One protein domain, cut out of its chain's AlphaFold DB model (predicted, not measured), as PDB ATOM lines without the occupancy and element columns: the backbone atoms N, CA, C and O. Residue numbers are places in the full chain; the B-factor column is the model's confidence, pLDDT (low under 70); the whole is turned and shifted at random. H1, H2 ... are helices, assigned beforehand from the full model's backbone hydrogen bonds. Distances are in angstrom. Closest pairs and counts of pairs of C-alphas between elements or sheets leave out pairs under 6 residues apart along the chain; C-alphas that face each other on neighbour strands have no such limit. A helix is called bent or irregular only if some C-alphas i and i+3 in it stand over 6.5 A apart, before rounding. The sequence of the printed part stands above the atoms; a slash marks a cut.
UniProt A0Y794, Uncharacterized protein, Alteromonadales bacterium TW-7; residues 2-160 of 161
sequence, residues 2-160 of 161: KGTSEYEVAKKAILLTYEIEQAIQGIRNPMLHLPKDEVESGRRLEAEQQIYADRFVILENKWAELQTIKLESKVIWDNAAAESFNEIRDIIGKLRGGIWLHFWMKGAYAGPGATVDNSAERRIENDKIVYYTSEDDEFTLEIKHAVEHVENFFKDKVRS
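AT A GLANCE: This is residues 2 to 160 of the 161 residues of an uncharacterized protein of Alteromonadales bacterium TW-7 (UniProt A0Y794). Four long helices, H1, H3, H4 and H6, lie side by side in an elongated, rather loose bundle that runs up and down, each helix against the one before it in the chain. H5 packs on H4 and, with H6 after it, makes one row along the bundle's side; H3 folds back at a sharp kink near residue 77, and little H2 and the long link of residues 106 to 119 lie at the opposite end. The printed part has 159 residues with six named helices, H1 to H6 in chain order, and no named strand; the class is all helix. The whole is loose, with a radius of gyration of the C-alphas of 18.6 A, and spans 59 by 31 by 30 A.

HOW THE PARTS SIT: H1, residues 2 to 27, touches H3, residues 44 to 83, at a shallow tilt of 23 degrees, opposite ways; their closest C-alphas, of Ala 23 and Leu 59, are 5.5 A apart. H1 also touches H6, residues 138 to 159, at a shallow tilt of 14 degrees, opposite ways, closest at the C-alphas of Ala 10 and Phe 154, 5.4 A. H2, residues 36 to 40, and H3 only just touch, and only at the corner, with 3 pairs of C-alphas within 8 A, the closest those of Glu 38 and Arg 44, 6.0 A. H3 and H4, residues 86 to 105, are close but not clearly touching, the closest C-alphas, of Gln 49 and Phe 103, being 7.7 A apart. H4 and H5, residues 120 to 130, form a helical hairpin at a steep tilt of 41 degrees, with the C-alphas of Gly 98 and Asn 126 closest at 5.8 A. H4 touches H6 with residues 87 to 91 alone, closest at the C-alphas of Glu 87 and Ala 146, 5.4 A. H5 and H6 only just touch, with 3 pairs of C-alphas within 8 A, the closest those of Ile 129 and Phe 139, 6.0 A. Every O i to N i+4 pair is within hydrogen-bond range in H1, H2 and H4; it is 31 of 36 in H3, 6 of 7 in H5 and 16 of 18 in H6.

IN THESE COORDINATES: H1 begins at C-alpha 2, (46.725, -5.783, 3.135), and is 37.5 A long; H2 is 6.1 A. H3 is 40.2 A and irregular: C-alphas 76 and 79 are 9.4 A apart. H4 is 28.5 A and H5 14.8 A. H6, 30.5 A, is irregular too, with C-alphas 153 and 156 7.4 A apart, and ends at C-alpha 159, (58.394, -16.072, 0.369).

THE WHOLE: The C-alphas of Gly 113 and Ser 160 are farthest apart, 61.7 A. The printed part has no cut, and the link from H4 to H5, 14 residues, is long. Residues 2, 3 and 160 have pLDDT under 70; the mean of the printed part is 92.8.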
ATOM      1  N   LYS A   2      47.083  -4.774   4.167       60.28
ATOM      2  CA  LYS A   2      46.725  -5.783   3.135       60.28
ATOM      3  C   LYS A   2      47.738  -6.937   3.003       60.28
ATOM      4  O   LYS A   2      47.344  -8.088   3.120       60.28
ATOM      5  N   GLY A   3      49.038  -6.634   2.929       69.19
ATOM      6  CA  GLY A   3      50.086  -7.663   2.810       69.19
ATOM      7  C   GLY A   3      50.171  -8.666   3.972       69.19
ATOM      8  O   GLY A   3      50.571  -9.803   3.761       69.19
ATOM      9  N   THR A   4      49.749  -8.301   5.190       76.94
ATOM     10  CA  THR A   4      49.715  -9.239   6.330       76.94
ATOM     11  C   THR A   4      48.572 -10.245   6.188       76.94
ATOM     12  O   THR A   4      48.748 -11.414   6.502       76.94
ATOM     13  N   SER A   5      47.415  -9.810   5.675       85.56
ATOM     14  CA  SER A   5      46.268 -10.696   5.433       85.56
ATOM     15  C   SER A   5      46.545 -11.671   4.291       85.56
ATOM     16  O   SER A   5      46.219 -12.846   4.398       85.56
ATOM     17  N   GLU A   6      47.166 -11.194   3.213       92.06
ATOM     18  CA  GLU A   6      47.521 -12.009   2.046       92.06
ATOM     19  C   GLU A   6      48.542 -13.097   2.408       92.06
ATOM     20  O   GLU A   6      48.353 -14.266   2.074       92.06
ATOM     21  N   TYR A   7      49.580 -12.735   3.168       93.62
ATOM     22  CA  TYR A   7      50.571 -13.687   3.667       93.62
ATOM     23  C   TYR A   7      49.938 -14.794   4.527       93.62
ATOM     24  O   TYR A   7      50.225 -15.974   4.322       93.62
ATOM     25  N   GLU A   8      49.056 -14.439   5.469       94.12
ATOM     26  CA  GLU A   8      48.418 -15.427   6.348       94.12
ATOM     27  C   GLU A   8      47.496 -16.382   5.582       94.12
ATOM     28  O   GLU A   8      47.502 -17.582   5.855       94.12
ATOM     29  N   VAL A   9      46.748 -15.888   4.588       96.00
ATOM     30  CA  VAL A   9      45.905 -16.740   3.730       96.00
ATOM     31  C   VAL A   9      46.775 -17.710   2.930       96.00
ATOM     32  O   VAL A   9      46.495 -18.907   2.913       96.00
ATOM     33  N   ALA A  10      47.865 -17.231   2.322       96.62
ATOM     34  CA  ALA A  10      48.775 -18.077   1.551       96.62
ATOM     35  C   ALA A  10      49.457 -19.143   2.425       96.62
ATOM     36  O   ALA A  10      49.533 -20.311   2.048       96.62
ATOM     37  N   LYS A  11      49.899 -18.770   3.631       96.94
ATOM     38  CA  LYS A  11      50.488 -19.707   4.593       96.94
ATOM     39  C   LYS A  11      49.485 -20.779   5.025       96.94
ATOM     40  O   LYS A  11      49.840 -21.957   5.060       96.94
ATOM     41  N   LYS A  12      48.245 -20.391   5.345       97.38
ATOM     42  CA  LYS A  12      47.184 -21.335   5.726       97.38
ATOM     43  C   LYS A  12      46.797 -22.264   4.580       97.38
ATOM     44  O   LYS A  12      46.589 -23.443   4.837       97.38
ATOM     45  N   ALA A  13      46.748 -21.763   3.345       97.81
ATOM     46  CA  ALA A  13      46.478 -22.576   2.160       97.81
ATOM     47  C   ALA A  13      47.476 -23.733   2.027       97.81
ATOM     48  O   ALA A  13      47.067 -24.883   1.879       97.81
ATOM     49  N   ILE A  14      48.773 -23.435   2.147       97.88
ATOM     50  CA  ILE A  14      49.833 -24.449   2.081       97.88
ATOM     51  C   ILE A  14      49.730 -25.413   3.269       97.88
ATOM     52  O   ILE A  14      49.685 -26.625   3.076       97.88
ATOM     53  N   LEU A  15      49.643 -24.887   4.496       97.88
ATOM     54  CA  LEU A  15      49.617 -25.713   5.706       97.88
ATOM     55  C   LEU A  15      48.433 -26.689   5.723       97.88
ATOM     56  O   LEU A  15      48.633 -27.877   5.944       97.88
ATOM     57  N   LEU A  16      47.216 -26.210   5.446       98.12
ATOM     58  CA  LEU A  16      46.023 -27.062   5.416       98.12
ATOM     59  C   LEU A  16      46.089 -28.119   4.313       98.12
ATOM     60  O   LEU A  16      45.547 -29.208   4.479       98.12
ATOM     61  N   THR A  17      46.761 -27.824   3.200       98.25
ATOM     62  CA  THR A  17      46.948 -28.799   2.120       98.25
ATOM     63  C   THR A  17      47.856 -29.946   2.566       98.25
ATOM     64  O   THR A  17      47.504 -31.104   2.350       98.25
ATOM     65  N   TYR A  18      48.945 -29.656   3.285       98.31
ATOM     66  CA  TYR A  18      49.775 -30.694   3.911       98.31
ATOM     67  C   TYR A  18      49.033 -31.472   5.008       98.31
ATOM     68  O   TYR A  18      49.187 -32.685   5.129       98.31
ATOM     69  N   GLU A  19      48.191 -30.808   5.803       98.19
ATOM     70  CA  GLU A  19      47.366 -31.498   6.804       98.19
ATOM     71  C   GLU A  19      46.347 -32.449   6.151       98.19
ATOM     72  O   GLU A  19      46.096 -33.537   6.671       98.19
ATOM     73  N   ILE A  20      45.788 -32.078   4.995       98.06
ATOM     74  CA  ILE A  20      44.909 -32.949   4.204       98.06
ATOM     75  C   ILE A  20      45.674 -34.138   3.626       98.06
ATOM     76  O   ILE A  20      45.175 -35.258   3.717       98.06
ATOM     77  N   GLU A  21      46.872 -33.927   3.079       97.62
ATOM     78  CA  GLU A  21      47.747 -35.017   2.626       97.62
ATOM     79  C   GLU A  21      47.983 -36.031   3.753       97.62
ATOM     80  O   GLU A  21      47.742 -37.227   3.579       97.62
ATOM     81  N   GLN A  22      48.366 -35.555   4.940       96.12
ATOM     82  CA  GLN A  22      48.576 -36.410   6.108       96.12
ATOM     83  C   GLN A  22      47.298 -37.143   6.530       96.12
ATOM     84  O   GLN A  22      47.348 -38.333   6.850       96.12
ATOM     85  N   ALA A  23      46.144 -36.471   6.512       97.12
ATOM     86  CA  ALA A  23      44.863 -37.093   6.834       97.12
ATOM     87  C   ALA A  23      44.488 -38.190   5.821       97.12
ATOM     88  O   ALA A  23      44.047 -39.270   6.223       97.12
ATOM     89  N   ILE A  24      44.714 -37.956   4.524       97.44
ATOM     90  CA  ILE A  24      44.520 -38.953   3.463       97.44
ATOM     91  C   ILE A  24      45.428 -40.165   3.694       97.44
ATOM     92  O   ILE A  24      44.946 -41.298   3.657       97.44
ATOM     93  N   GLN A  25      46.711 -39.953   3.992       93.81
ATOM     94  CA  GLN A  25      47.629 -41.054   4.300       93.81
ATOM     95  C   GLN A  25      47.202 -41.828   5.554       93.81
ATOM     96  O   GLN A  25      47.235 -43.059   5.583       93.81
ATOM     97  N   GLY A  26      46.707 -41.121   6.573       93.06
ATOM     98  CA  GLY A  26      46.135 -41.726   7.773       93.06
ATOM     99  C   GLY A  26      44.924 -42.615   7.478       93.06
ATOM    100  O   GLY A  26      44.831 -43.719   8.019       93.06
ATOM    101  N   ILE A  27      44.025 -42.177   6.588       95.69
ATOM    102  CA  ILE A  27      42.901 -42.988   6.092       95.69
ATOM    103  C   ILE A  27      43.422 -44.252   5.420       95.69
ATOM    104  O   ILE A  27      42.981 -45.344   5.780       95.69
ATOM    105  N   ARG A  28      44.394 -44.103   4.517       95.19
ATOM    106  CA  ARG A  28      44.937 -45.185   3.692       95.19
ATOM    107  C   ARG A  28      45.815 -46.192   4.440       95.19
ATOM    108  O   ARG A  28      46.337 -47.122   3.834       95.19
ATOM    109  N   ASN A  29      46.011 -46.042   5.748       86.44
ATOM    110  CA  ASN A  29      46.866 -46.949   6.504       86.44
ATOM    111  C   ASN A  29      46.264 -48.376   6.551       86.44
ATOM    112  O   ASN A  29      45.199 -48.548   7.165       86.44
ATOM    113  N   PRO A  30      46.950 -49.397   5.984       76.62
ATOM    114  CA  PRO A  30      46.466 -50.780   5.952       76.62
ATOM    115  C   PRO A  30      46.429 -51.439   7.335       76.62
ATOM    116  O   PRO A  30      45.721 -52.427   7.539       76.62
ATOM    117  N   MET A  31      47.170 -50.904   8.310       77.94
ATOM    118  CA  MET A  31      47.112 -51.362   9.689       77.94
ATOM    119  C   MET A  31      45.858 -50.806  10.366       77.94
ATOM    120  O   MET A  31      45.747 -49.624  10.705       77.94
ATOM    121  N   LEU A  32      44.906 -51.710  10.585       77.50
ATOM    122  CA  LEU A  32      43.681 -51.459  11.329       77.50
ATOM    123  C   LEU A  32      43.750 -52.212  12.655       77.50
ATOM    124  O   LEU A  32      43.739 -53.444  12.694       77.50
ATOM    125  N   HIS A  33      43.821 -51.467  13.753       77.88
ATOM    126  CA  HIS A  33      43.726 -52.035  15.092       77.88
ATOM    127  C   HIS A  33      42.256 -52.279  15.430       77.88
ATOM    128  O   HIS A  33      41.592 -51.430  16.017       77.88
ATOM    129  N   LEU A  34      41.743 -53.438  15.017       79.56
ATOM    130  CA  LEU A  34      40.382 -53.849  15.341       79.56
ATOM    131  C   LEU A  34      40.294 -54.262  16.823       79.56
ATOM    132  O   LEU A  34      41.161 -55.012  17.289       79.56
ATOM    133  N   PRO A  35      39.266 -53.822  17.570       79.12
ATOM    134  CA  PRO A  35      39.034 -54.294  18.932       79.12
ATOM    135  C   PRO A  35      38.825 -55.814  18.950       79.12
ATOM    136  O   PRO A  35      38.035 -56.339  18.165       79.12
ATOM    137  N   LYS A  36      39.519 -56.529  19.847       78.12
ATOM    138  CA  LYS A  36      39.430 -58.000  19.939       78.12
ATOM    139  C   LYS A  36      37.993 -58.473  20.160       78.12
ATOM    140  O   LYS A  36      37.531 -59.344  19.434       78.12
ATOM    141  N   ASP A  37      37.279 -57.822  21.072       76.69
ATOM    142  CA  ASP A  37      35.905 -58.172  21.440       76.69
ATOM    143  C   ASP A  37      34.926 -58.052  20.255       76.69
ATOM    144  O   ASP A  37      34.020 -58.871  20.103       76.69
ATOM    145  N   GLU A  38      35.128 -57.068  19.368       78.50
ATOM    146  CA  GLU A  38      34.327 -56.880  18.149       78.50
ATOM    147  C   GLU A  38      34.594 -57.992  17.126       78.50
ATOM    148  O   GLU A  38      33.665 -58.519  16.509       78.50
ATOM    149  N   VAL A  39      35.861 -58.399  16.985       75.50
ATOM    150  CA  VAL A  39      36.265 -59.502  16.100       75.50
ATOM    151  C   VAL A  39      35.707 -60.833  16.602       75.50
ATOM    152  O   VAL A  39      35.140 -61.589  15.813       75.50
ATOM    153  N   GLU A  40      35.824 -61.108  17.901       78.44
ATOM    154  CA  GLU A  40      35.307 -62.328  18.536       78.44
ATOM    155  C   GLU A  40      33.773 -62.400  18.485       78.44
ATOM    156  O   GLU A  40      33.205 -63.486  18.372       78.44
ATOM    157  N   SER A  41      33.101 -61.245  18.469       80.12
ATOM    158  CA  SER A  41      31.644 -61.130  18.324       80.12
ATOM    159  C   SER A  41      31.147 -61.170  16.870       80.12
ATOM    160  O   SER A  41      29.954 -60.984  16.631       80.12
ATOM    161  N   GLY A  42      32.033 -61.365  15.885       83.38
ATOM    162  CA  GLY A  42      31.676 -61.405  14.463       83.38
ATOM    163  C   GLY A  42      31.388 -60.043  13.816       83.38
ATOM    164  O   GLY A  42      31.029 -60.010  12.642       83.38
ATOM    165  N   ARG A  43      31.600 -58.923  14.521       86.00
ATOM    166  CA  ARG A  43      31.337 -57.542  14.060       86.00
ATOM    167  C   ARG A  43      32.555 -56.881  13.408       86.00
ATOM    168  O   ARG A  43      32.829 -55.688  13.540       86.00
ATOM    169  N   ARG A  44      33.365 -57.697  12.729       87.44
ATOM    170  CA  ARG A  44      34.642 -57.266  12.145       87.44
ATOM    171  C   ARG A  44      34.448 -56.161  11.101       87.44
ATOM    172  O   ARG A  44      35.276 -55.257  11.018       87.44
ATOM    173  N   LEU A  45      33.396 -56.273  10.294       89.88
ATOM    174  CA  LEU A  45      33.122 -55.362   9.186       89.88
ATOM    175  C   LEU A  45      32.664 -53.995   9.700       89.88
ATOM    176  O   LEU A  45      33.156 -52.974   9.234       89.88
ATOM    177  N   GLU A  46      31.786 -53.988  10.697       90.25
ATOM    178  CA  GLU A  46      31.275 -52.795  11.365       90.25
ATOM    179  C   GLU A  46      32.399 -52.052  12.094       90.25
ATOM    180  O   GLU A  46      32.527 -50.836  11.962       90.25
ATOM    181  N   ALA A  47      33.272 -52.783  12.797       91.00
ATOM    182  CA  ALA A  47      34.442 -52.197  13.446       91.00
ATOM    183  C   ALA A  47      35.406 -51.558  12.431       91.00
ATOM    184  O   ALA A  47      35.922 -50.466  12.664       91.00
ATOM    185  N   GLU A  48      35.633 -52.205  11.283       92.44
ATOM    186  CA  GLU A  48      36.433 -51.629  10.199       92.44
ATOM    187  C   GLU A  48      35.771 -50.371   9.610       92.44
ATOM    188  O   GLU A  48      36.449 -49.361   9.423       92.44
ATOM    189  N   GLN A  49      34.455 -50.396   9.365       92.81
ATOM    190  CA  GLN A  49      33.697 -49.230   8.894       92.81
ATOM    191  C   GLN A  49      33.802 -48.049   9.853       92.81
ATOM    192  O   GLN A  49      34.028 -46.927   9.398       92.81
ATOM    193  N   GLN A  50      33.693 -48.294  11.160       92.75
ATOM    194  CA  GLN A  50      33.804 -47.243  12.164       92.75
ATOM    195  C   GLN A  50      35.189 -46.587  12.143       92.75
ATOM    196  O   GLN A  50      35.275 -45.363  12.139       92.75
ATOM    197  N   ILE A  51      36.269 -47.370  12.034       92.88
ATOM    198  CA  ILE A  51      37.629 -46.815  11.943       92.88
ATOM    199  C   ILE A  51      37.764 -45.890  10.729       92.88
ATOM    200  O   ILE A  51      38.322 -44.796  10.842       92.88
ATOM    201  N   TYR A  52      37.263 -46.305   9.565       95.06
ATOM    202  CA  TYR A  52      37.304 -45.452   8.378       95.06
ATOM    203  C   TYR A  52      36.431 -44.207   8.532       95.06
ATOM    204  O   TYR A  52      36.867 -43.131   8.127       95.06
ATOM    205  N   ALA A  53      35.247 -44.323   9.138       94.31
ATOM    206  CA  ALA A  53      34.386 -43.182   9.426       94.31
ATOM    207  C   ALA A  53      35.095 -42.158  10.327       94.31
ATOM    208  O   ALA A  53      35.150 -40.979   9.983       94.31
ATOM    209  N   ASP A  54      35.729 -42.609  11.412       94.69
ATOM    210  CA  ASP A  54      36.459 -41.745  12.346       94.69
ATOM    211  C   ASP A  54      37.628 -41.024  11.660       94.69
ATOM    212  O   ASP A  54      37.824 -39.817  11.833       94.69
ATOM    213  N   ARG A  55      38.389 -41.741  10.823       94.81
ATOM    214  CA  ARG A  55      39.480 -41.144  10.036       94.81
ATOM    215  C   ARG A  55      38.949 -40.133   9.010       94.81
ATOM    216  O   ARG A  55      39.571 -39.092   8.804       94.81
ATOM    217  N   PHE A  56      37.792 -40.395   8.397       95.69
ATOM    218  CA  PHE A  56      37.156 -39.461   7.466       95.69
ATOM    219  C   PHE A  56      36.671 -38.183   8.141       95.69
ATOM    220  O   PHE A  56      36.824 -37.122   7.547       95.69
ATOM    221  N   VAL A  57      36.161 -38.243   9.374       96.62
ATOM    222  CA  VAL A  57      35.751 -37.039  10.120       96.62
ATOM    223  C   VAL A  57      36.915 -36.050  10.247       96.62
ATOM    224  O   VAL A  57      36.734 -34.845  10.072       96.62
ATOM    225  N   ILE A  58      38.130 -36.547  10.494       96.31
ATOM    226  CA  ILE A  58      39.338 -35.711  10.560       96.31
ATOM    227  C   ILE A  58      39.583 -35.019   9.211       96.31
ATOM    228  O   ILE A  58      39.757 -33.799   9.170       96.31
ATOM    229  N   LEU A  59      39.553 -35.778   8.111       97.50
ATOM    230  CA  LEU A  59      39.724 -35.237   6.760       97.50
ATOM    231  C   LEU A  59      38.626 -34.225   6.401       97.50
ATOM    232  O   LEU A  59      38.922 -33.187   5.817       97.50
ATOM    233  N   GLU A  60      37.370 -34.492   6.752       95.81
ATOM    234  CA  GLU A  60      36.235 -33.618   6.444       95.81
ATOM    235  C   GLU A  60      36.327 -32.277   7.169       95.81
ATOM    236  O   GLU A  60      36.087 -31.237   6.552       95.81
ATOM    237  N   ASN A  61      36.755 -32.278   8.432       97.50
ATOM    238  CA  ASN A  61      37.002 -31.046   9.179       97.50
ATOM    239  C   ASN A  61      38.102 -30.205   8.513       97.50
ATOM    240  O   ASN A  61      37.919 -29.009   8.285       97.50
ATOM    241  N   LYS A  62      39.212 -30.838   8.110       97.38
ATOM    242  CA  LYS A  62      40.306 -30.153   7.401       97.38
ATOM    243  C   LYS A  62      39.902 -29.656   6.023       97.38
ATOM    244  O   LYS A  62      40.256 -28.544   5.634       97.38
ATOM    245  N   TRP A  63      39.100 -30.430   5.303       96.88
ATOM    246  CA  TRP A  63      38.547 -30.004   4.027       96.88
ATOM    247  C   TRP A  63      37.614 -28.800   4.178       96.88
ATOM    248  O   TRP A  63      37.688 -27.875   3.369       96.88
ATOM    249  N   ALA A  64      36.776 -28.765   5.217       97.31
ATOM    250  CA  ALA A  64      35.911 -27.624   5.505       97.31
ATOM    251  C   ALA A  64      36.723 -26.354   5.820       97.31
ATOM    252  O   ALA A  64      36.421 -25.287   5.283       97.31
ATOM    253  N   GLU A  65      37.791 -26.473   6.617       97.62
ATOM    254  CA  GLU A  65      38.737 -25.375   6.862       97.62
ATOM    255  C   GLU A  65      39.373 -24.883   5.550       97.62
ATOM    256  O   GLU A  65      39.398 -23.678   5.278       97.62
ATOM    257  N   LEU A  66      39.816 -25.806   4.688       97.06
ATOM    258  CA  LEU A  66      40.393 -25.461   3.389       97.06
ATOM    259  C   LEU A  66      39.371 -24.808   2.447       97.06
ATOM    260  O   LEU A  66      39.745 -23.923   1.682       97.06
ATOM    261  N   GLN A  67      38.085 -25.172   2.505       97.12
ATOM    262  CA  GLN A  67      37.045 -24.506   1.709       97.12
ATOM    263  C   GLN A  67      36.905 -23.024   2.059       97.12
ATOM    264  O   GLN A  67      36.746 -22.200   1.157       97.12
ATOM    265  N   THR A  68      37.019 -22.665   3.336       97.38
ATOM    266  CA  THR A  68      37.041 -21.255   3.744       97.38
ATOM    267  C   THR A  68      38.237 -20.534   3.127       97.38
ATOM    268  O   THR A  68      38.067 -19.503   2.475       97.38
ATOM    269  N   ILE A  69      39.435 -21.121   3.224       97.44
ATOM    270  CA  ILE A  69      40.648 -20.548   2.622       97.44
ATOM    271  C   ILE A  69      40.542 -20.458   1.097       97.44
ATOM    272  O   ILE A  69      40.960 -19.462   0.508       97.44
ATOM    273  N   LYS A  70      39.926 -21.443   0.440       96.94
ATOM    274  CA  LYS A  70      39.651 -21.418  -0.999       96.94
ATOM    275  C   LYS A  70      38.813 -20.197  -1.378       96.94
ATOM    276  O   LYS A  70      39.163 -19.497  -2.328       96.94
ATOM    277  N   LEU A  71      37.744 -19.906  -0.637       97.44
ATOM    278  CA  LEU A  71      36.896 -18.735  -0.884       97.44
ATOM    279  C   LEU A  71      37.641 -17.419  -0.634       97.44
ATOM    280  O   LEU A  71      37.554 -16.512  -1.458       97.44
ATOM    281  N   GLU A  72      38.418 -17.329   0.445       96.25
ATOM    282  CA  GLU A  72      39.255 -16.154   0.725       96.25
ATOM    283  C   GLU A  72      40.294 -15.928  -0.381       96.25
ATOM    284  O   GLU A  72      40.434 -14.819  -0.899       96.25
ATOM    285  N   SER A  73      40.971 -16.992  -0.813       96.25
ATOM    286  CA  SER A  73      41.974 -16.931  -1.876       96.25
ATOM    287  C   SER A  73      41.381 -16.460  -3.205       96.25
ATOM    288  O   SER A  73      42.023 -15.682  -3.910       96.25
ATOM    289  N   LYS A  74      40.129 -16.839  -3.504       96.62
ATOM    290  CA  LYS A  74      39.389 -16.361  -4.677       96.62
ATOM    291  C   LYS A  74      39.158 -14.857  -4.642       96.62
ATOM    292  O   LYS A  74      39.230 -14.200  -5.672       96.62
ATOM    293  N   VAL A  75      38.863 -14.302  -3.470       95.94
ATOM    294  CA  VAL A  75      38.639 -12.857  -3.320       95.94
ATOM    295  C   VAL A  75      39.935 -12.073  -3.544       95.94
ATOM    296  O   VAL A  75      39.895 -10.975  -4.091       95.94
ATOM    297  N   ILE A  76      41.076 -12.629  -3.132       94.56
ATOM    298  CA  ILE A  76      42.371 -11.939  -3.179       94.56
ATOM    299  C   ILE A  76      43.058 -12.094  -4.544       94.56
ATOM    300  O   ILE A  76      43.584 -11.118  -5.079       94.56
ATOM    301  N   TRP A  77      43.065 -13.306  -5.105       94.81
ATOM    302  CA  TRP A  77      43.843 -13.669  -6.299       94.81
ATOM    303  C   TRP A  77      42.996 -14.314  -7.411       94.81
ATOM    304  O   TRP A  77      43.549 -14.959  -8.302       94.81
ATOM    305  N   ASP A  78      41.676 -14.116  -7.374       94.69
ATOM    306  CA  ASP A  78      40.708 -14.580  -8.378       94.69
ATOM    307  C   ASP A  78      40.599 -16.120  -8.492       94.69
ATOM    308  O   ASP A  78      41.104 -16.886  -7.665       94.69
ATOM    309  N   ASN A  79      39.870 -16.599  -9.503       95.69
ATOM    310  CA  ASN A  79      39.536 -18.004  -9.719       95.69
ATOM    311  C   ASN A  79      40.760 -18.917  -9.786       95.69
ATOM    312  O   ASN A  79      40.682 -20.026  -9.267       95.69
ATOM    313  N   ALA A  80      41.886 -18.449 -10.333       94.88
ATOM    314  CA  ALA A  80      43.104 -19.250 -10.441       94.88
ATOM    315  C   ALA A  80      43.573 -19.782  -9.073       94.88
ATOM    316  O   ALA A  80      44.008 -20.927  -8.964       94.88
ATOM    317  N   ALA A  81      43.413 -18.991  -8.005       95.31
ATOM    318  CA  ALA A  81      43.747 -19.433  -6.654       95.31
ATOM    319  C   ALA A  81      42.802 -20.526  -6.156       95.31
ATOM    320  O   ALA A  81      43.243 -21.540  -5.621       95.31
ATOM    321  N   ALA A  82      41.499 -20.357  -6.374       95.31
ATOM    322  CA  ALA A  82      40.513 -21.346  -5.959       95.31
ATOM    323  C   ALA A  82      40.593 -22.652  -6.761       95.31
ATOM    324  O   ALA A  82      40.294 -23.725  -6.228       95.31
ATOM    325  N   GLU A  83      40.967 -22.565  -8.035       97.19
ATOM    326  CA  GLU A  83      41.112 -23.704  -8.936       97.19
ATOM    327  C   GLU A  83      42.319 -24.575  -8.591       97.19
ATOM    328  O   GLU A  83      42.230 -25.788  -8.772       97.19
ATOM    329  N   SER A  84      43.372 -24.005  -7.986       97.31
ATOM    330  CA  SER A  84      44.543 -24.770  -7.522       97.31
ATOM    331  C   SER A  84      44.186 -25.911  -6.554       97.31
ATOM    332  O   SER A  84      44.864 -26.928  -6.515       97.31
ATOM    333  N   PHE A  85      43.069 -25.803  -5.821       97.69
ATOM    334  CA  PHE A  85      42.606 -26.835  -4.882       97.69
ATOM    335  C   PHE A  85      41.704 -27.911  -5.511       97.69
ATOM    336  O   PHE A  85      41.199 -28.780  -4.796       97.69
ATOM    337  N   ASN A  86      41.388 -27.835  -6.808       96.75
ATOM    338  CA  ASN A  86      40.428 -28.758  -7.425       96.75
ATOM    339  C   ASN A  86      40.941 -30.203  -7.447       96.75
ATOM    340  O   ASN A  86      40.161 -31.115  -7.187       96.75
ATOM    341  N   GLU A  87      42.237 -30.410  -7.664       97.81
ATOM    342  CA  GLU A  87      42.828 -31.753  -7.664       97.81
ATOM    343  C   GLU A  87      42.718 -32.421  -6.287       97.81
ATOM    344  O   GLU A  87      42.344 -33.588  -6.197       97.81
ATOM    345  N   ILE A  88      42.902 -31.660  -5.201       97.94
ATOM    346  CA  ILE A  88      42.692 -32.149  -3.829       97.94
ATOM    347  C   ILE A  88      41.246 -32.619  -3.623       97.94
ATOM    348  O   ILE A  88      41.014 -33.691  -3.061       97.94
ATOM    349  N   ARG A  89      40.253 -31.859  -4.107       97.00
ATOM    350  CA  ARG A  89      38.839 -32.276  -4.052       97.00
ATOM    351  C   ARG A  89      38.634 -33.606  -4.773       97.00
ATOM    352  O   ARG A  89      37.919 -34.474  -4.271       97.00
ATOM    353  N   ASP A  90      39.223 -33.740  -5.954       98.00
ATOM    354  CA  ASP A  90      39.028 -34.903  -6.809       98.00
ATOM    355  C   ASP A  90      39.696 -36.147  -6.191       98.00
ATOM    356  O   ASP A  90      39.086 -37.216  -6.173       98.00
ATOM    357  N   ILE A  91      40.865 -35.995  -5.554       98.25
ATOM    358  CA  ILE A  91      41.517 -37.032  -4.733       98.25
ATOM    359  C   ILE A  91      40.623 -37.478  -3.573       98.25
ATOM    360  O   ILE A  91      40.418 -38.677  -3.383       98.25
ATOM    361  N   ILE A  92      40.054 -36.539  -2.810       97.94
ATOM    362  CA  ILE A  92      39.134 -36.865  -1.706       97.94
ATOM    363  C   ILE A  92      37.922 -37.645  -2.243       97.94
ATOM    364  O   ILE A  92      37.474 -38.611  -1.622       97.94
ATOM    365  N   GLY A  93      37.413 -37.261  -3.418       98.00
ATOM    366  CA  GLY A  93      36.348 -37.974  -4.121       98.00
ATOM    367  C   GLY A  93      36.736 -39.407  -4.499       98.00
ATOM    368  O   GLY A  93      35.989 -40.338  -4.186       98.00
ATOM    369  N   LYS A  94      37.914 -39.596  -5.112       98.19
ATOM    370  CA  LYS A  94      38.464 -40.917  -5.459       98.19
ATOM    371  C   LYS A  94      38.616 -41.800  -4.219       98.19
ATOM    372  O   LYS A  94      38.146 -42.934  -4.226       98.19
ATOM    373  N   LEU A  95      39.186 -41.268  -3.137       98.06
ATOM    374  CA  LEU A  95      39.367 -41.998  -1.880       98.06
ATOM    375  C   LEU A  95      38.025 -42.421  -1.273       98.06
ATOM    376  O   LEU A  95      37.852 -43.584  -0.911       98.06
ATOM    377  N   ARG A  96      37.049 -41.508  -1.201       97.31
ATOM    378  CA  ARG A  96      35.703 -41.823  -0.693       97.31
ATOM    379  C   ARG A  96      35.037 -42.917  -1.529       97.31
ATOM    380  O   ARG A  96      34.447 -43.836  -0.966       97.31
ATOM    381  N   GLY A  97      35.170 -42.849  -2.855       97.44
ATOM    382  CA  GLY A  97      34.692 -43.887  -3.767       97.44
ATOM    383  C   GLY A  97      35.382 -45.238  -3.552       97.44
ATOM    384  O   GLY A  97      34.701 -46.259  -3.489       97.44
ATOM    385  N   GLY A  98      36.705 -45.244  -3.374       97.50
ATOM    386  CA  GLY A  98      37.482 -46.461  -3.135       97.50
ATOM    387  C   GLY A  98      37.128 -47.146  -1.814       97.50
ATOM    388  O   GLY A  98      36.938 -48.361  -1.765       97.50
ATOM    389  N   ILE A  99      36.941 -46.368  -0.747       96.75
ATOM    390  CA  ILE A  99      36.501 -46.887   0.557       96.75
ATOM    391  C   ILE A  99      35.061 -47.394   0.502       96.75
ATOM    392  O   ILE A  99      34.761 -48.464   1.032       96.75
ATOM    393  N   TRP A 100      34.166 -46.686  -0.185       96.38
ATOM    394  CA  TRP A 100      32.810 -47.183  -0.403       96.38
ATOM    395  C   TRP A 100      32.817 -48.518  -1.161       96.38
ATOM    396  O   TRP A 100      32.161 -49.474  -0.741       96.38
ATOM    397  N   LEU A 101      33.603 -48.613  -2.239       96.56
ATOM    398  CA  LEU A 101      33.711 -49.824  -3.048       96.56
ATOM    399  C   LEU A 101      34.336 -50.982  -2.259       96.56
ATOM    400  O   LEU A 101      33.878 -52.116  -2.381       96.56
ATOM    401  N   HIS A 102      35.319 -50.704  -1.403       95.50
ATOM    402  CA  HIS A 102      35.921 -51.685  -0.493       95.50
ATOM    403  C   HIS A 102      34.874 -52.390   0.369       95.50
ATOM    404  O   HIS A 102      34.841 -53.619   0.445       95.50
ATOM    405  N   PHE A 103      33.968 -51.623   0.973       95.19
ATOM    406  CA  PHE A 103      32.891 -52.176   1.792       95.19
ATOM    407  C   PHE A 103      31.774 -52.807   0.966       95.19
ATOM    408  O   PHE A 103      31.241 -53.846   1.359       95.19
ATOM    409  N   TRP A 104      31.457 -52.245  -0.204       95.19
ATOM    410  CA  TRP A 104      30.534 -52.864  -1.155       95.19
ATOM    411  C   TRP A 104      30.991 -54.273  -1.550       95.19
ATOM    412  O   TRP A 104      30.209 -55.216  -1.451       95.19
ATOM    413  N   MET A 105      32.269 -54.443  -1.909       94.88
ATOM    414  CA  MET A 105      32.857 -55.737  -2.285       94.88
ATOM    415  C   MET A 105      32.866 -56.757  -1.137       94.88
ATOM    416  O   MET A 105      32.869 -57.964  -1.376       94.88
ATOM    417  N   LYS A 106      32.836 -56.279   0.112       92.81
ATOM    418  CA  LYS A 106      32.671 -57.099   1.324       92.81
ATOM    419  C   LYS A 106      31.205 -57.404   1.658       92.81
ATOM    420  O   LYS A 106      30.941 -58.084   2.643       92.81
ATOM    421  N   GLY A 107      30.259 -56.915   0.857       92.12
ATOM    422  CA  GLY A 107      28.827 -57.134   1.035       92.12
ATOM    423  C   GLY A 107      28.158 -56.203   2.047       92.12
ATOM    424  O   GLY A 107      26.986 -56.401   2.343       92.12
ATOM    425  N   ALA A 108      28.845 -55.169   2.547       91.62
ATOM    426  CA  ALA A 108      28.337 -54.318   3.629       91.62
ATOM    427  C   ALA A 108      27.018 -53.599   3.295       91.62
ATOM    428  O   ALA A 108      26.242 -53.269   4.187       91.62
ATOM    429  N   TYR A 109      26.773 -53.341   2.008       90.56
ATOM    430  CA  TYR A 109      25.576 -52.646   1.524       90.56
ATOM    431  C   TYR A 109      24.751 -53.501   0.552       90.56
ATOM    432  O   TYR A 109      23.823 -52.998  -0.086       90.56
ATOM    433  N   ALA A 110      25.098 -54.781   0.394       89.81
ATOM    434  CA  ALA A 110      24.436 -55.671  -0.546       89.81
ATOM    435  C   ALA A 110      23.055 -56.079  -0.006       89.81
ATOM    436  O   ALA A 110      22.943 -56.820   0.967       89.81
ATOM    437  N   GLY A 111      21.993 -55.579  -0.640       88.56
ATOM    438  CA  GLY A 111      20.620 -55.981  -0.330       88.56
ATOM    439  C   GLY A 111      20.267 -57.378  -0.866       88.56
ATOM    440  O   GLY A 111      21.037 -57.969  -1.630       88.56
ATOM    441  N   PRO A 112      19.081 -57.913  -0.520       89.12
ATOM    442  CA  PRO A 112      18.613 -59.193  -1.046       89.12
ATOM    443  C   PRO A 112      18.653 -59.234  -2.583       89.12
ATOM    444  O   PRO A 112      18.086 -58.369  -3.246       89.12
ATOM    445  N   GLY A 113      19.324 -60.242  -3.146       87.44
ATOM    446  CA  GLY A 113      19.455 -60.424  -4.598       87.44
ATOM    447  C   GLY A 113      20.556 -59.597  -5.274       87.44
ATOM    448  O   GLY A 113      20.729 -59.710  -6.486       87.44
ATOM    449  N   ALA A 114      21.325 -58.796  -4.527       90.94
ATOM    450  CA  ALA A 114      22.473 -58.089  -5.081       90.94
ATOM    451  C   ALA A 114      23.595 -59.069  -5.460       90.94
ATOM    452  O   ALA A 114      23.969 -59.946  -4.681       90.94
ATOM    453  N   THR A 115      24.163 -58.891  -6.654       90.62
ATOM    454  CA  THR A 115      25.401 -59.568  -7.056       90.62
ATOM    455  C   THR A 115      26.566 -58.622  -6.802       90.62
ATOM    456  O   THR A 115      26.601 -57.517  -7.344       90.62
ATOM    457  N   VAL A 116      27.505 -59.047  -5.962       92.06
ATOM    458  CA  VAL A 116      28.709 -58.279  -5.637       92.06
ATOM    459  C   VAL A 116      29.872 -58.838  -6.449       92.06
ATOM    460  O   VAL A 116      30.267 -59.983  -6.248       92.06
ATOM    461  N   ASP A 117      30.427 -58.033  -7.355       92.00
ATOM    462  CA  ASP A 117      31.707 -58.349  -7.993       92.00
ATOM    463  C   ASP A 117      32.841 -58.116  -6.989       92.00
ATOM    464  O   ASP A 117      33.182 -56.977  -6.667       92.00
ATOM    465  N   ASN A 118      33.394 -59.211  -6.475       92.81
ATOM    466  CA  ASN A 118      34.533 -59.228  -5.560       92.81
ATOM    467  C   ASN A 118      35.743 -59.974  -6.155       92.81
ATOM    468  O   ASN A 118      36.564 -60.529  -5.410       92.81
ATOM    469  N   SER A 119      35.846 -59.989  -7.489       95.50
ATOM    470  CA  SER A 119      36.970 -60.583  -8.216       95.50
ATOM    471  C   SER A 119      38.321 -60.098  -7.679       95.50
ATOM    472  O   SER A 119      38.448 -59.015  -7.094       95.50
ATOM    473  N   ALA A 120      39.352 -60.935  -7.813       95.44
ATOM    474  CA  ALA A 120      40.683 -60.603  -7.311       95.44
ATOM    475  C   ALA A 120      41.217 -59.333  -7.985       95.44
ATOM    476  O   ALA A 120      41.753 -58.460  -7.311       95.44
ATOM    477  N   GLU A 121      40.983 -59.202  -9.286       96.25
ATOM    478  CA  GLU A 121      41.367 -58.063 -10.108       96.25
ATOM    479  C   GLU A 121      40.719 -56.771  -9.600       96.25
ATOM    480  O   GLU A 121      41.406 -55.768  -9.402       96.25
ATOM    481  N   ARG A 122      39.409 -56.799  -9.316       95.31
ATOM    482  CA  ARG A 122      38.677 -55.629  -8.812       95.31
ATOM    483  C   ARG A 122      39.162 -55.196  -7.431       95.31
ATOM    484  O   ARG A 122      39.288 -53.998  -7.182       95.31
ATOM    485  N   ARG A 123      39.451 -56.163  -6.555       94.62
ATOM    486  CA  ARG A 123      40.007 -55.897  -5.221       94.62
ATOM    487  C   ARG A 123      41.394 -55.278  -5.312       94.62
ATOM    488  O   ARG A 123      41.592 -54.212  -4.751       94.62
ATOM    489  N   ILE A 124      42.299 -55.883  -6.082       94.38
ATOM    490  CA  ILE A 124      43.669 -55.385  -6.275       94.38
ATOM    491  C   ILE A 124      43.661 -53.950  -6.805       94.38
ATOM    492  O   ILE A 124      44.432 -53.122  -6.330       94.38
ATOM    493  N   GLU A 125      42.787 -53.638  -7.764       95.69
ATOM    494  CA  GLU A 125      42.706 -52.286  -8.316       95.69
ATOM    495  C   GLU A 125      42.209 -51.267  -7.284       95.69
ATOM    496  O   GLU A 125      42.778 -50.187  -7.148       95.69
ATOM    497  N   ASN A 126      41.183 -51.618  -6.507       96.69
ATOM    498  CA  ASN A 126      40.668 -50.742  -5.461       96.69
ATOM    499  C   ASN A 126      41.657 -50.567  -4.297       96.69
ATOM    500  O   ASN A 126      41.765 -49.481  -3.727       96.69
ATOM    501  N   ASP A 127      42.399 -51.622  -3.961       94.62
ATOM    502  CA  ASP A 127      43.389 -51.626  -2.887       94.62
ATOM    503  C   ASP A 127      44.511 -50.607  -3.142       94.62
ATOM    504  O   ASP A 127      45.020 -50.035  -2.184       94.62
ATOM    505  N   LYS A 128      44.835 -50.283  -4.404       95.38
ATOM    506  CA  LYS A 128      45.788 -49.204  -4.744       95.38
ATOM    507  C   LYS A 128      45.342 -47.830  -4.232       95.38
ATOM    508  O   LYS A 128      46.170 -46.995  -3.873       95.38
ATOM    509  N   ILE A 129      44.031 -47.592  -4.185       96.81
ATOM    510  CA  ILE A 129      43.443 -46.348  -3.672       96.81
ATOM    511  C   ILE A 129      43.351 -46.419  -2.147       96.81
ATOM    512  O   ILE A 129      43.749 -45.489  -1.444       96.81
ATOM    513  N   VAL A 130      42.819 -47.529  -1.635       95.69
ATOM    514  CA  VAL A 130      42.469 -47.694  -0.220       95.69
ATOM    515  C   VAL A 130      43.686 -47.862   0.669       95.69
ATOM    516  O   VAL A 130      43.680 -47.355   1.786       95.69
ATOM    517  N   TYR A 131      44.723 -48.541   0.193       94.06
ATOM    518  CA  TYR A 131      45.896 -48.845   0.987       94.06
ATOM    519  C   TYR A 131      47.112 -48.085   0.483       94.06
ATOM    520  O   TYR A 131      47.475 -48.132  -0.690       94.06
ATOM    521  N   TYR A 132      47.763 -47.393   1.410       91.00
ATOM    522  CA  TYR A 132      49.106 -46.889   1.216       91.00
ATOM    523  C   TYR A 132      50.056 -48.080   1.200       91.00
ATOM    524  O   TYR A 132      50.085 -48.879   2.144       91.00
ATOM    525  N   THR A 133      50.821 -48.204   0.120       86.25
ATOM    526  CA  THR A 133      51.779 -49.306  -0.042       86.25
ATOM    527  C   THR A 133      53.217 -48.812   0.001       86.25
ATOM    528  O   THR A 133      54.071 -49.502   0.558       86.25
ATOM    529  N   SER A 134      53.491 -47.624  -0.545       89.31
ATOM    530  CA  SER A 134      54.808 -46.984  -0.506       89.31
ATOM    531  C   SER A 134      54.725 -45.515  -0.926       89.31
ATOM    532  O   SER A 134      53.733 -45.075  -1.500       89.31
ATOM    533  N   GLU A 135      55.805 -44.765  -0.715       87.81
ATOM    534  CA  GLU A 135      55.928 -43.370  -1.167       87.81
ATOM    535  C   GLU A 135      55.796 -43.178  -2.686       87.81
ATOM    536  O   GLU A 135      55.518 -42.060  -3.129       87.81
ATOM    537  N   ASP A 136      55.981 -44.252  -3.452       90.38
ATOM    538  CA  ASP A 136      56.019 -44.248  -4.913       90.38
ATOM    539  C   ASP A 136      54.776 -44.912  -5.532       90.38
ATOM    540  O   ASP A 136      54.735 -45.144  -6.741       90.38
ATOM    541  N   ASP A 137      53.758 -45.250  -4.727       93.50
ATOM    542  CA  ASP A 137      52.513 -45.788  -5.278       93.50
ATOM    543  C   ASP A 137      51.735 -44.721  -6.060       93.50
ATOM    544  O   ASP A 137      51.760 -43.538  -5.724       93.50
ATOM    545  N   GLU A 138      51.043 -45.145  -7.118       95.69
ATOM    546  CA  GLU A 138      50.408 -44.247  -8.092       95.69
ATOM    547  C   GLU A 138      49.465 -43.232  -7.435       95.69
ATOM    548  O   GLU A 138      49.526 -42.044  -7.744       95.69
ATOM    549  N   PHE A 139      48.647 -43.664  -6.472       97.12
ATOM    550  CA  PHE A 139      47.714 -42.762  -5.804       97.12
ATOM    551  C   PHE A 139      48.426 -41.827  -4.812       97.12
ATOM    552  O   PHE A 139      48.048 -40.664  -4.690       97.12
ATOM    553  N   THR A 140      49.503 -42.275  -4.157       96.56
ATOM    554  CA  THR A 140      50.404 -41.404  -3.382       96.56
ATOM    555  C   THR A 140      51.052 -40.332  -4.262       96.56
ATOM    556  O   THR A 140      51.108 -39.170  -3.859       96.56
ATOM    557  N   LEU A 141      51.497 -40.684  -5.469       97.31
ATOM    558  CA  LEU A 141      52.059 -39.724  -6.420       97.31
ATOM    559  C   LEU A 141      51.010 -38.717  -6.907       97.31
ATOM    560  O   LEU A 141      51.314 -37.527  -6.983       97.31
ATOM    561  N   GLU A 142      49.771 -39.153  -7.168       97.88
ATOM    562  CA  GLU A 142      48.659 -38.238  -7.468       97.88
ATOM    563  C   GLU A 142      48.424 -37.237  -6.324       97.88
ATOM    564  O   GLU A 142      48.261 -36.042  -6.575       97.88
ATOM    565  N   ILE A 143      48.444 -37.707  -5.068       98.06
ATOM    566  CA  ILE A 143      48.286 -36.849  -3.884       98.06
ATOM    567  C   ILE A 143      49.391 -35.793  -3.830       98.06
ATOM    568  O   ILE A 143      49.089 -34.604  -3.719       98.06
ATOM    569  N   LYS A 144      50.655 -36.212  -3.956       97.62
ATOM    570  CA  LYS A 144      51.813 -35.307  -3.936       97.62
ATOM    571  C   LYS A 144      51.727 -34.260  -5.040       97.62
ATOM    572  O   LYS A 144      51.910 -33.079  -4.770       97.62
ATOM    573  N   HIS A 145      51.365 -34.667  -6.255       98.06
ATOM    574  CA  HIS A 145      51.199 -33.741  -7.374       98.06
ATOM    575  C   HIS A 145      50.155 -32.654  -7.095       98.06
ATOM    576  O   HIS A 145      50.410 -31.475  -7.348       98.06
ATOM    577  N   ALA A 146      49.007 -33.021  -6.523       98.25
ATOM    578  CA  ALA A 146      47.972 -32.051  -6.180       98.25
ATOM    579  C   ALA A 146      48.409 -31.095  -5.058       98.25
ATOM    580  O   ALA A 146      48.097 -29.902  -5.091       98.25
ATOM    581  N   VAL A 147      49.152 -31.603  -4.072       98.25
ATOM    582  CA  VAL A 147      49.741 -30.794  -2.993       98.25
ATOM    583  C   VAL A 147      50.756 -29.801  -3.563       98.25
ATOM    584  O   VAL A 147      50.681 -28.605  -3.275       98.25
ATOM    585  N   GLU A 148      51.657 -30.271  -4.426       98.00
ATOM    586  CA  GLU A 148      52.652 -29.445  -5.108       98.00
ATOM    587  C   GLU A 148      52.000 -28.375  -5.986       98.00
ATOM    588  O   GLU A 148      52.501 -27.253  -6.062       98.00
ATOM    589  N   HIS A 149      50.881 -28.676  -6.648       97.88
ATOM    590  CA  HIS A 149      50.156 -27.690  -7.448       97.88
ATOM    591  C   HIS A 149      49.681 -26.513  -6.579       97.88
ATOM    592  O   HIS A 149      49.936 -25.349  -6.915       97.88
ATOM    593  N   VAL A 150      49.085 -26.791  -5.416       98.00
ATOM    594  CA  VAL A 150      48.705 -25.750  -4.450       98.00
ATOM    595  C   VAL A 150      49.941 -25.009  -3.933       98.00
ATOM    596  O   VAL A 150      49.976 -23.775  -3.955       98.00
ATOM    597  N   GLU A 151      50.977 -25.727  -3.495       97.31
ATOM    598  CA  GLU A 151      52.198 -25.103  -2.976       97.31
ATOM    599  C   GLU A 151      52.819 -24.163  -4.012       97.31
ATOM    600  O   GLU A 151      53.139 -23.015  -3.700       97.31
ATOM    601  N   ASN A 152      52.935 -24.603  -5.263       97.00
ATOM    602  CA  ASN A 152      53.502 -23.811  -6.343       97.00
ATOM    603  C   ASN A 152      52.716 -22.526  -6.606       97.00
ATOM    604  O   ASN A 152      53.332 -21.505  -6.919       97.00
ATOM    605  N   PHE A 153      51.394 -22.535  -6.422       96.75
ATOM    606  CA  PHE A 153      50.591 -21.321  -6.527       96.75
ATOM    607  C   PHE A 153      50.871 -20.338  -5.378       96.75
ATOM    608  O   PHE A 153      50.946 -19.124  -5.603       96.75
ATOM    609  N   PHE A 154      51.010 -20.823  -4.140       96.19
ATOM    610  CA  PHE A 154      51.093 -19.966  -2.949       96.19
ATOM    611  C   PHE A 154      52.518 -19.656  -2.466       96.19
ATOM    612  O   PHE A 154      52.699 -18.671  -1.748       96.19
ATOM    613  N   LYS A 155      53.547 -20.412  -2.869       94.50
ATOM    614  CA  LYS A 155      54.919 -20.292  -2.333       94.50
ATOM    615  C   LYS A 155      55.505 -18.887  -2.460       94.50
ATOM    616  O   LYS A 155      56.072 -18.373  -1.495       94.50
ATOM    617  N   ASP A 156      55.308 -18.223  -3.595       93.00
ATOM    618  CA  ASP A 156      55.864 -16.885  -3.833       93.00
ATOM    619  C   ASP A 156      55.120 -15.814  -3.023       93.00
ATOM    620  O   ASP A 156      55.690 -14.784  -2.669       93.00
ATOM    621  N   LYS A 157      53.870 -16.092  -2.637       90.88
ATOM    622  CA  LYS A 157      53.031 -15.227  -1.791       90.88
ATOM    623  C   LYS A 157      53.407 -15.321  -0.306       90.88
ATOM    624  O   LYS A 157      53.055 -14.441   0.471       90.88
ATOM    625  N   VAL A 158      54.143 -16.368   0.079       88.44
ATOM    626  CA  VAL A 158      54.705 -16.555   1.429       88.44
ATOM    627  C   VAL A 158      56.175 -16.124   1.489       88.44
ATOM    628  O   VAL A 158      56.617 -15.582   2.499       88.44
ATOM    629  N   ARG A 159      56.947 -16.354   0.418       76.81
ATOM    630  CA  ARG A 159      58.394 -16.072   0.369       76.81
ATOM    631  C   ARG A 159      58.749 -14.629   0.004       76.81
ATOM    632  O   ARG A 159      59.887 -14.232   0.232       76.81
ATOM    633  N   SER A 160      57.808 -13.846  -0.522       58.28
ATOM    634  CA  SER A 160      58.049 -12.434  -0.834       58.28
ATOM    635  C   SER A 160      58.115 -11.586   0.443       58.28
ATOM    636  O   SER A 160      57.089 -11.203   1.006       58.28
TER     637      SER A 160